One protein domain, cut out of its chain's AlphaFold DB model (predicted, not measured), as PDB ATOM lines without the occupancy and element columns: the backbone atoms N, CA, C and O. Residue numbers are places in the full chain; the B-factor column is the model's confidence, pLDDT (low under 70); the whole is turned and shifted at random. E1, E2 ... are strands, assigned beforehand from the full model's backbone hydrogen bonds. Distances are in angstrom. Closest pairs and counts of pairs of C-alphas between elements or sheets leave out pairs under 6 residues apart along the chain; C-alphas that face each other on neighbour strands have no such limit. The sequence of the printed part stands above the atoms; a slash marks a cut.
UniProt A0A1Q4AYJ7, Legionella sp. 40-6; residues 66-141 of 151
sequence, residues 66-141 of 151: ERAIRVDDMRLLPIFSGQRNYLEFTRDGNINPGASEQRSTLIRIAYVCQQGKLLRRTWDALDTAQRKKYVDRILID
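Overview. This is residues 66 to 141 of the 151 residues of a protein of Legionella sp. 40-6 (UniProt A0A1Q4AYJ7). The model is one strongly twisted sheet of five strands, E3 to E7, with a small two-stranded hairpin, E1 and E2, turned away from it where E2 leads into E3. A long loop, residues 92 to 106 between E4 and E5, reaches out beyond the strand ends and adds to the longest axis, its C-alphas 9 to 23 A from the mean of all C-alphas, while a second loop, residues 123 to 134 between E6 and E7, stays nearer, at 5 to 12 A from that mean. The printed part has 76 residues with seven named strands, E1 to E7 along the chain, and no named helix; the larger sheet has the order E3, E4, E5, E6, E7, antiparallel throughout. The class is all strand, though under half of the residues, 37 of 76, are in named elements. The whole is compact, with a radius of gyration of the C-alphas of 13.2 A and spans of 39 by 31 by 22 A.

Arrangement. E1, residues 69 to 72, and E2, residues 75 to 77, form an antiparallel hairpin at 155 degrees, with N 77 and O 69 2.8 A apart. E2 runs on into E3, residues 80 to 83, across a break of 2 residues, at 76 degrees. E3 and E4, residues 86 to 91, are a hairpin at 165 degrees, with N 83 and O 86 2.8 A apart. E4 forms a hairpin with E5, residues 107 to 114, at 163 degrees, and N 111 and O 87 are 2.7 A apart. E5 and E6, residues 117 to 122, are a hairpin at 160 degrees, with N 121 and O 110 2.7 A apart. E6 and E7, residues 135 to 140, are a hairpin at 147 degrees, with N 120 and O 137 2.8 A apart. E3 to E7 form a meander, each strand the antiparallel neighbour of the one before; E3 and E7 are its edge strands. E1 is apart from E4, but only just, at 8.1 A.

Along the chain. E1 begins at C-alpha 69, (-2.871, -28.048, -16.416), and is 9.3 A long; E2 is 6.5 A and E3 10.2 A. E4 measures 15.9 A. E5, the longest strand by residues, measures 21.6 A from C-alpha 107, (-1.194, -21.838, -23.936). E6 measures 15.8 A, and E7, 15.5 A long, ends at C-alpha 140, (-18.331, -14.963, -34.486).

Size, cuts and confidence. The C-alphas of Gly 98 and Gln 115, the two farthest apart, are 40.3 A apart. The printed part has no cut. The links E4 to E5 and E6 to E7 are long; the others are tight. The mean pLDDT of the printed part is 92.5, and no printed residue is under 70.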
ATOM      1  N   GLU A  66      -1.237 -32.887 -25.616       94.44
ATOM      2  CA  GLU A  66      -1.690 -33.710 -24.497       94.44
ATOM      3  C   GLU A  66      -1.155 -33.221 -23.135       94.44
ATOM      4  O   GLU A  66      -0.568 -33.967 -22.354       94.44
ATOM      5  N   ARG A  67      -1.354 -31.933 -22.826       94.19
ATOM      6  CA  ARG A  67      -0.902 -31.299 -21.578       94.19
ATOM      7  C   ARG A  67      -2.091 -30.921 -20.695       94.19
ATOM      8  O   ARG A  67      -2.769 -29.921 -20.941       94.19
ATOM      9  N   ALA A  68      -2.305 -31.700 -19.631       94.25
ATOM     10  CA  ALA A  68      -3.133 -31.316 -18.480       94.25
ATOM     11  C   ALA A  68      -2.595 -30.017 -17.867       94.25
ATOM     12  O   ALA A  68      -1.431 -29.718 -18.087       94.25
ATOM     13  N   ILE A  69      -3.374 -29.260 -17.093       93.25
ATOM     14  CA  ILE A  69      -2.871 -28.048 -16.416       93.25
ATOM     15  C   ILE A  69      -3.157 -28.082 -14.923       93.25
ATOM     16  O   ILE A  69      -4.155 -28.653 -14.484       93.25
ATOM     17  N   ARG A  70      -2.291 -27.452 -14.137       91.31
ATOM     18  CA  ARG A  70      -2.461 -27.290 -12.698       91.31
ATOM     19  C   ARG A  70      -3.068 -25.919 -12.416       91.31
ATOM     20  O   ARG A  70      -2.559 -24.899 -12.874       91.31
ATOM     21  N   VAL A  71      -4.175 -25.908 -11.684       87.06
ATOM     22  CA  VAL A  71      -4.828 -24.663 -11.253       87.06
ATOM     23  C   VAL A  71      -4.308 -24.272  -9.880       87.06
ATOM     24  O   VAL A  71      -3.898 -23.140  -9.682       87.06
ATOM     25  N   ASP A  72      -4.251 -25.216  -8.951       84.12
ATOM     26  CA  ASP A  72      -3.661 -25.040  -7.626       84.12
ATOM     27  C   ASP A  72      -2.953 -26.340  -7.205       84.12
ATOM     28  O   ASP A  72      -2.929 -27.322  -7.957       84.12
ATOM     29  N   ASP A  73      -2.355 -26.361  -6.015       78.06
ATOM     30  CA  ASP A  73      -1.583 -27.512  -5.533       78.06
ATOM     31  C   ASP A  73      -2.403 -28.811  -5.464       78.06
ATOM     32  O   ASP A  73      -1.845 -29.900  -5.607       78.06
ATOM     33  N   MET A  74      -3.730 -28.716  -5.343       79.38
ATOM     34  CA  MET A  74      -4.629 -29.859  -5.182       79.38
ATOM     35  C   MET A  74      -5.445 -30.182  -6.441       79.38
ATOM     36  O   MET A  74      -6.004 -31.277  -6.538       79.38
ATOM     37  N   ARG A  75      -5.514 -29.275  -7.424       87.62
ATOM     38  CA  ARG A  75      -6.413 -29.397  -8.577       87.62
ATOM     39  C   ARG A  75      -5.675 -29.424  -9.911       87.62
ATOM     40  O   ARG A  75      -5.202 -28.406 -10.424       87.62
ATOM     41  N   LEU A  76      -5.694 -30.605 -10.523       91.44
ATOM     42  CA  LEU A  76      -5.295 -30.835 -11.907       91.44
ATOM     43  C   LEU A  76      -6.537 -30.825 -12.810       91.44
ATOM     44  O   LEU A  76      -7.508 -31.535 -12.549       91.44
ATOM     45  N   LEU A  77      -6.521 -30.016 -13.869       91.94
ATOM     46  CA  LEU A  77      -7.527 -30.065 -14.925       91.94
ATOM     47  C   LEU A  77      -7.092 -31.035 -16.027       91.94
ATOM     48  O   LEU A  77      -5.903 -31.091 -16.355       91.94
ATOM     49  N   PRO A  78      -8.049 -31.760 -16.633       94.00
ATOM     50  CA  PRO A  78      -7.750 -32.721 -17.681       94.00
ATOM     51  C   PRO A  78      -7.147 -32.040 -18.913       94.00
ATOM     52  O   PRO A  78      -7.317 -30.839 -19.141       94.00
ATOM     53  N   ILE A  79      -6.473 -32.839 -19.740       94.69
ATOM     54  CA  ILE A  79      -5.890 -32.420 -21.024       94.69
ATOM     55  C   ILE A  79      -6.932 -31.706 -21.896       94.69
ATOM     56  O   ILE A  79      -6.645 -30.672 -22.497       94.69
ATOM     57  N   PHE A  80      -8.155 -32.222 -21.885       94.19
ATOM     58  CA  PHE A  80      -9.278 -31.765 -22.681       94.19
ATOM     59  C   PHE A  80     -10.533 -31.688 -21.806       94.19
ATOM     60  O   PHE A  80     -10.757 -32.556 -20.963       94.19
ATOM     61  N   SER A  81     -11.349 -30.656 -21.997       94.69
ATOM     62  CA  SER A  81     -12.645 -30.499 -21.336       94.69
ATOM     63  C   SER A  81     -13.680 -30.063 -22.366       94.69
ATOM     64  O   SER A  81     -13.655 -28.924 -22.834       94.69
ATOM     65  N   GLY A  82     -14.572 -30.982 -22.726       95.62
ATOM     66  CA  GLY A  82     -15.654 -30.758 -23.677       95.62
ATOM     67  C   GLY A  82     -17.016 -30.776 -22.990       95.62
ATOM     68  O   GLY A  82     -17.335 -31.685 -22.229       95.62
ATOM     69  N   GLN A  83     -17.828 -29.763 -23.261       96.06
ATOM     70  CA  GLN A  83     -19.240 -29.662 -22.902       96.06
ATOM     71  C   GLN A  83     -19.995 -29.037 -24.074       96.06
ATOM     72  O   GLN A  83     -19.395 -28.406 -24.945       96.06
ATOM     73  N   ARG A  84     -21.329 -29.130 -24.073       96.38
ATOM     74  CA  ARG A  84     -22.160 -28.633 -25.182       96.38
ATOM     75  C   ARG A  84     -21.819 -27.200 -25.612       96.38
ATOM     76  O   ARG A  84     -21.792 -26.939 -26.801       96.38
ATOM     77  N   ASN A  85     -21.515 -26.296 -24.680       97.31
ATOM     78  CA  ASN A  85     -21.234 -24.884 -24.984       97.31
ATOM     79  C   ASN A  85     -19.790 -24.464 -24.662       97.31
ATOM     80  O   ASN A  85     -19.489 -23.269 -24.628       97.31
ATOM     81  N   TYR A  86     -18.909 -25.421 -24.372       97.69
ATOM     82  CA  TYR A  86     -17.566 -25.144 -23.879       97.69
ATOM     83  C   TYR A  86     -16.573 -26.193 -24.364       97.69
ATOM     84  O   TYR A  86     -16.794 -27.387 -24.197       97.69
ATOM     85  N   LEU A  87     -15.453 -25.748 -24.912       97.38
ATOM     86  CA  LEU A  87     -14.346 -26.604 -25.309       97.38
ATOM     87  C   LEU A  87     -13.061 -25.982 -24.782       97.38
ATOM     88  O   LEU A  87     -12.739 -24.866 -25.153       97.38
ATOM     89  N   GLU A  88     -12.307 -26.687 -23.952       97.06
ATOM     90  CA  GLU A  88     -11.033 -26.211 -23.421       97.06
ATOM     91  C   GLU A  88      -9.936 -27.251 -23.596       97.06
ATOM     92  O   GLU A  88     -10.119 -28.428 -23.281       97.06
ATOM     93  N   PHE A  89      -8.775 -26.795 -24.055       96.94
ATOM     94  CA  PHE A  89      -7.604 -27.632 -24.258       96.94
ATOM     95  C   PHE A  89      -6.318 -26.807 -24.246       96.94
ATOM     96  O   PHE A  89      -6.334 -25.571 -24.242       96.94
ATOM     97  N   THR A  90      -5.186 -27.504 -24.212       96.62
ATOM     98  CA  THR A  90      -3.864 -26.888 -24.333       96.62
ATOM     99  C   THR A  90      -3.389 -26.996 -25.773       96.62
ATOM    100  O   THR A  90      -3.490 -28.063 -26.378       96.62
ATOM    101  N   ARG A  91      -2.852 -25.902 -26.314       95.12
ATOM    102  CA  ARG A  91      -2.172 -25.890 -27.612       95.12
ATOM    103  C   ARG A  91      -0.759 -25.334 -27.490       95.12
ATOM    104  O   ARG A  91      -0.488 -24.526 -26.601       95.12
ATOM    105  N   ASP A  92       0.113 -25.732 -28.403       92.25
ATOM    106  CA  ASP A  92       1.426 -25.101 -28.592       92.25
ATOM    107  C   ASP A  92       1.335 -23.913 -29.566       92.25
ATOM    108  O   ASP A  92       0.249 -23.564 -30.024       92.25
ATOM    109  N   GLY A  93       2.444 -23.251 -29.882       85.75
ATOM    110  CA  GLY A  93       2.533 -22.214 -30.912       85.75
ATOM    111  C   GLY A  93       2.307 -20.793 -30.409       85.75
ATOM    112  O   GLY A  93       2.076 -19.886 -31.211       85.75
ATOM    113  N   ASN A  94       2.397 -20.566 -29.097       86.69
ATOM    114  CA  ASN A  94       2.608 -19.228 -28.561       86.69
ATOM    115  C   ASN A  94       4.084 -18.845 -28.754       86.69
ATOM    116  O   ASN A  94       4.935 -19.146 -27.919       86.69
ATOM    117  N   ILE A  95       4.387 -18.216 -29.888       87.00
ATOM    118  CA  ILE A  95       5.754 -17.913 -30.328       87.00
ATOM    119  C   ILE A  95       6.539 -17.177 -29.222       87.00
ATOM    120  O   ILE A  95       6.093 -16.157 -28.691       87.00
ATOM    121  N   ASN A  96       7.716 -17.708 -28.879       87.38
ATOM    122  CA  ASN A  96       8.692 -17.114 -27.959       87.38
ATOM    123  C   ASN A  96      10.087 -17.192 -28.615       87.38
ATOM    124  O   ASN A  96      10.825 -18.156 -28.383       87.38
ATOM    125  N   PRO A  97      10.428 -16.252 -29.520       87.75
ATOM    126  CA  PRO A  97      11.652 -16.326 -30.311       87.75
ATOM    127  C   PRO A  97      12.885 -16.285 -29.410       87.75
ATOM    128  O   PRO A  97      13.002 -15.419 -28.545       87.75
ATOM    129  N   GLY A  98      13.794 -17.244 -29.596       86.81
ATOM    130  CA  GLY A  98      15.016 -17.347 -28.795       86.81
ATOM    131  C   GLY A  98      14.781 -17.562 -27.296       86.81
ATOM    132  O   GLY A  98      15.707 -17.349 -26.523       86.81
ATOM    133  N   ALA A  99      13.562 -17.943 -26.884       85.44
ATOM    134  CA  ALA A  99      13.162 -18.043 -25.480       85.44
ATOM    135  C   ALA A  99      13.481 -16.770 -24.668       85.44
ATOM    136  O   ALA A  99      13.855 -16.844 -23.499       85.44
ATOM    137  N   SER A 100      13.344 -15.599 -25.302       90.38
ATOM    138  CA  SER A 100      13.680 -14.310 -24.687       90.38
ATOM    139  C   SER A 100      12.823 -13.991 -23.459       90.38
ATOM    140  O   SER A 100      13.248 -13.212 -22.607       90.38
ATOM    141  N   GLU A 101      11.622 -14.560 -23.367       85.69
ATOM    142  CA  GLU A 101      10.752 -14.433 -22.200       85.69
ATOM    143  C   GLU A 101      10.719 -15.735 -21.391       85.69
ATOM    144  O   GLU A 101      10.659 -16.831 -21.953       85.69
ATOM    145  N   GLN A 102      10.655 -15.629 -20.060       84.56
ATOM    146  CA  GLN A 102      10.458 -16.770 -19.156       84.56
ATOM    147  C   GLN A 102       8.984 -17.217 -19.116       84.56
ATOM    148  O   GLN A 102       8.354 -17.273 -18.062       84.56
ATOM    149  N   ARG A 103       8.413 -17.526 -20.284       84.31
ATOM    150  CA  ARG A 103       7.059 -18.076 -20.426       84.31
ATOM    151  C   ARG A 103       7.040 -19.270 -21.368       84.31
ATOM    152  O   ARG A 103       7.874 -19.398 -22.264       84.31
ATOM    153  N   SER A 104       6.046 -20.131 -21.182       86.06
ATOM    154  CA  SER A 104       5.832 -21.288 -22.049       86.06
ATOM    155  C   SER A 104       5.375 -20.873 -23.454       86.06
ATOM    156  O   SER A 104       4.688 -19.859 -23.626       86.06
ATOM    157  N   THR A 105       5.717 -21.691 -24.453       91.00
ATOM    158  CA  THR A 105       5.096 -21.652 -25.788       91.00
ATOM    159  C   THR A 105       3.727 -22.332 -25.811       91.00
ATOM    160  O   THR A 105       2.954 -22.158 -26.753       91.00
ATOM    161  N   LEU A 106       3.398 -23.065 -24.746       93.69
ATOM    162  CA  LEU A 106       2.086 -23.645 -24.543       93.69
ATOM    163  C   LEU A 106       1.131 -22.603 -23.975       93.69
ATOM    164  O   LEU A 106       1.477 -21.803 -23.104       93.69
ATOM    165  N   ILE A 107      -0.110 -22.670 -24.432       93.62
ATOM    166  CA  ILE A 107      -1.194 -21.838 -23.936       93.62
ATOM    167  C   ILE A 107      -2.444 -22.687 -23.739       93.62
ATOM    168  O   ILE A 107      -2.814 -23.511 -24.580       93.62
ATOM    169  N   ARG A 108      -3.114 -22.472 -22.605       95.38
ATOM    170  CA  ARG A 108      -4.460 -22.994 -22.388       95.38
ATOM    171  C   ARG A 108      -5.451 -22.069 -23.076       95.38
ATOM    172  O   ARG A 108      -5.378 -20.853 -22.898       95.38
ATOM    173  N   ILE A 109      -6.387 -22.632 -23.824       96.69
ATOM    174  CA  ILE A 109      -7.441 -21.868 -24.490       96.69
ATOM    175  C   ILE A 109      -8.796 -22.523 -24.272       96.69
ATOM    176  O   ILE A 109      -8.875 -23.728 -24.023       96.69
ATOM    177  N   ALA A 110      -9.857 -21.730 -24.376       97.38
ATOM    178  CA  ALA A 110     -11.206 -22.259 -24.448       97.38
ATOM    179  C   ALA A 110     -12.036 -21.580 -25.532       97.38
ATOM    180  O   ALA A 110     -11.930 -20.383 -25.767       97.38
ATOM    181  N   TYR A 111     -12.902 -22.353 -26.159       98.00
ATOM    182  CA  TYR A 111     -13.980 -21.888 -26.998       98.00
ATOM    183  C   TYR A 111     -15.272 -21.902 -26.191       98.00
ATOM    184  O   TYR A 111     -15.633 -22.918 -25.597       98.00
ATOM    185  N   VAL A 112     -15.958 -20.761 -26.147       98.19
ATOM    186  CA  VAL A 112     -17.161 -20.570 -25.334       98.19
ATOM    187  C   VAL A 112     -18.301 -20.093 -26.223       98.19
ATOM    188  O   VAL A 112     -18.215 -19.029 -26.838       98.19
ATOM    189  N   CYS A 113     -19.377 -20.872 -26.267       97.94
ATOM    190  CA  CYS A 113     -20.641 -20.471 -26.868       97.94
ATOM    191  C   CYS A 113     -21.471 -19.728 -25.813       97.94
ATOM    192  O   CYS A 113     -21.978 -20.335 -24.868       97.94
ATOM    193  N   GLN A 114     -21.612 -18.410 -25.954       96.88
ATOM    194  CA  GLN A 114     -22.340 -17.583 -24.990       96.88
ATOM    195  C   GLN A 114     -23.053 -16.427 -25.695       96.88
ATOM    196  O   GLN A 114     -22.451 -15.723 -26.498       96.88
ATOM    197  N   GLN A 115     -24.333 -16.207 -25.367       95.56
ATOM    198  CA  GLN A 115     -25.122 -15.052 -25.837       95.56
ATOM    199  C   GLN A 115     -25.110 -14.869 -27.372       95.56
ATOM    200  O   GLN A 115     -24.939 -13.757 -27.869       95.56
ATOM    201  N   GLY A 116     -25.247 -15.963 -28.131       96.38
ATOM    202  CA  GLY A 116     -25.224 -15.918 -29.601       96.38
ATOM    203  C   GLY A 116     -23.855 -15.554 -30.190       96.38
ATOM    204  O   GLY A 116     -23.774 -15.030 -31.300       96.38
ATOM    205  N   LYS A 117     -22.771 -15.787 -29.441       97.31
ATOM    206  CA  LYS A 117     -21.391 -15.546 -29.872       97.31
ATOM    207  C   LYS A 117     -20.525 -16.772 -29.627       97.31
ATOM    208  O   LYS A 117     -20.721 -17.493 -28.646       97.31
ATOM    209  N   LEU A 118     -19.537 -16.949 -30.496       97.94
ATOM    210  CA  LEU A 118     -18.412 -17.848 -30.279       97.94
ATOM    211  C   LEU A 118     -17.213 -17.019 -29.819       97.94
ATOM    212  O   LEU A 118     -16.718 -16.161 -30.557       97.94
ATOM    213  N   LEU A 119     -16.756 -17.280 -28.600       98.19
ATOM    214  CA  LEU A 119     -15.623 -16.605 -27.982       98.19
ATOM    215  C   LEU A 119     -14.417 -17.539 -27.943       98.19
ATOM    216  O   LEU A 119     -14.566 -18.720 -27.636       98.19
ATOM    217  N   ARG A 120     -13.226 -16.995 -28.182       97.56
ATOM    218  CA  ARG A 120     -11.946 -17.636 -27.886       97.56
ATOM    219  C   ARG A 120     -11.347 -16.987 -26.648       97.56
ATOM    220  O   ARG A 120     -10.920 -15.835 -26.692       97.56
ATOM    221  N   ARG A 121     -11.318 -17.745 -25.566       97.50
ATOM    222  CA  ARG A 121     -10.781 -17.392 -24.261       97.50
ATOM    223  C   ARG A 121      -9.331 -17.832 -24.137       97.50
ATOM    224  O   ARG A 121      -8.996 -18.968 -24.472       97.50
ATOM    225  N   THR A 122      -8.489 -16.959 -23.604       95.50
ATOM    226  CA  THR A 122      -7.079 -17.244 -23.312       95.50
ATOM    227  C   THR A 122      -6.711 -16.814 -21.902       95.50
ATOM    228  O   THR A 122      -7.225 -15.812 -21.406       95.50
ATOM    229  N   TRP A 123      -5.788 -17.546 -21.282       93.50
ATOM    230  CA  TRP A 123      -5.170 -17.178 -20.008       93.50
ATOM    231  C   TRP A 123      -3.717 -16.752 -20.230       93.50
ATOM    232  O   TRP A 123      -3.054 -17.286 -21.118       93.50
ATOM    233  N   ASP A 124      -3.228 -15.824 -19.406       87.75
ATOM    234  CA  ASP A 124      -1.869 -15.271 -19.526       87.75
ATOM    235  C   ASP A 124      -0.774 -16.293 -19.179       87.75
ATOM    236  O   ASP A 124       0.344 -16.219 -19.682       87.75
ATOM    237  N   ALA A 125      -1.102 -17.270 -18.330       88.44
ATOM    238  CA  ALA A 125      -0.215 -18.355 -17.933       88.44
ATOM    239  C   ALA A 125      -0.908 -19.712 -18.102       88.44
ATOM    240  O   ALA A 125      -2.118 -19.835 -17.893       88.44
ATOM    241  N   LEU A 126      -0.119 -20.727 -18.471       89.12
ATOM    242  CA  LEU A 126      -0.593 -22.095 -18.693       89.12
ATOM    243  C   LEU A 126      -1.179 -22.708 -17.413       89.12
ATOM    244  O   LEU A 126      -2.332 -23.134 -17.397       89.12
ATOM    245  N   ASP A 127      -0.375 -22.722 -16.351       90.25
ATOM    246  CA  ASP A 127      -0.743 -23.203 -15.025       90.25
ATOM    247  C   ASP A 127      -1.052 -21.967 -14.157       90.25
ATOM    248  O   ASP A 127      -0.154 -21.208 -13.792       90.25
ATOM    249  N   THR A 128      -2.334 -21.688 -13.897       86.62
ATOM    250  CA  THR A 128      -2.755 -20.506 -13.124       86.62
ATOM    251  C   THR A 128      -3.939 -20.797 -12.214       86.62
ATOM    252  O   THR A 128      -4.981 -21.288 -12.659       86.62
ATOM    253  N   ALA A 129      -3.811 -20.398 -10.944       86.69
ATOM    254  CA  ALA A 129      -4.898 -20.419  -9.962       86.69
ATOM    255  C   ALA A 129      -5.964 -19.361 -10.255       86.69
ATOM    256  O   ALA A 129      -7.143 -19.523  -9.935       86.69
ATOM    257  N   GLN A 130      -5.577 -18.269 -10.917       88.25
ATOM    258  CA  GLN A 130      -6.447 -17.129 -11.186       88.25
ATOM    259  C   GLN A 130      -7.250 -17.343 -12.473       88.25
ATOM    260  O   GLN A 130      -7.266 -16.500 -13.363       88.25
ATOM    261  N   ARG A 131      -7.981 -18.458 -12.562       89.06
ATOM    262  CA  ARG A 131      -8.756 -18.851 -13.756       89.06
ATOM    263  C   ARG A 131      -9.830 -17.851 -14.178       89.06
ATOM    264  O   ARG A 131     -10.300 -17.934 -15.306       89.06
ATOM    265  N   LYS A 132     -10.214 -16.919 -13.300       90.69
ATOM    266  CA  LYS A 132     -11.135 -15.811 -13.602       90.69
ATOM    267  C   LYS A 132     -10.476 -14.662 -14.378       90.69
ATOM    268  O   LYS A 132     -11.193 -13.823 -14.906       90.69
ATOM    269  N   LYS A 133      -9.142 -14.611 -14.438       92.88
ATOM    270  CA  LYS A 133      -8.397 -13.657 -15.266       92.88
ATOM    271  C   LYS A 133      -8.147 -14.285 -16.628       92.88
ATOM    272  O   LYS A 133      -7.285 -15.147 -16.770       92.88
ATOM    273  N   TYR A 134      -8.951 -13.883 -17.597       95.62
ATOM    274  CA  TYR A 134      -8.849 -14.332 -18.975       95.62
ATOM    275  C   TYR A 134      -9.206 -13.195 -19.923       95.62
ATOM    276  O   TYR A 134      -9.873 -12.232 -19.542       95.62
ATOM    277  N   VAL A 135      -8.798 -13.351 -21.177       96.19
ATOM    278  CA  VAL A 135      -9.164 -12.453 -22.269       96.19
ATOM    279  C   VAL A 135     -10.041 -13.214 -23.249       96.19
ATOM    280  O   VAL A 135      -9.652 -14.276 -23.733       96.19
ATOM    281  N   ASP A 136     -11.214 -12.659 -23.547       97.38
ATOM    282  CA  ASP A 136     -12.127 -13.197 -24.551       97.38
ATOM    283  C   ASP A 136     -12.000 -12.408 -25.853       97.38
ATOM    284  O   ASP A 136     -12.166 -11.187 -25.892       97.38
ATOM    285  N   ARG A 137     -11.759 -13.124 -26.948       96.31
ATOM    286  CA  ARG A 137     -11.881 -12.605 -28.309       96.31
ATOM    287  C   ARG A 137     -13.180 -13.114 -28.916       96.31
ATOM    288  O   ARG A 137     -13.381 -14.320 -29.010       96.31
ATOM    289  N   ILE A 138     -14.034 -12.208 -29.384       97.06
ATOM    290  CA  ILE A 138     -15.205 -12.587 -30.181       97.06
ATOM    291  C   ILE A 138     -14.707 -13.047 -31.552       97.06
ATOM    292  O   ILE A 138     -14.048 -12.279 -32.252       97.06
ATOM    293  N   LEU A 139     -15.003 -14.290 -31.921       96.50
ATOM    294  CA  LEU A 139     -14.715 -14.810 -33.255       96.50
ATOM    295  C   LEU A 139     -15.916 -14.601 -34.173       96.50
ATOM    296  O   LEU A 139     -15.808 -13.968 -35.219       96.50
ATOM    297  N   ILE A 140     -17.083 -15.067 -33.731       96.44
ATOM    298  CA  ILE A 140     -18.331 -14.963 -34.486       96.44
ATOM    299  C   ILE A 140     -19.412 -14.387 -33.575       96.44
ATOM    300  O   ILE A 140     -19.516 -14.772 -32.408       96.44
ATOM    301  N   ASP A 141     -20.219 -13.477 -34.112       95.12
ATOM    302  CA  ASP A 141     -21.396 -12.898 -33.475       95.12
ATOM    303  C   ASP A 141     -22.670 -13.144 -34.298       95.12
ATOM    304  O   ASP A 141     -22.628 -13.591 -35.446       95.12
TER     305      ASP A 141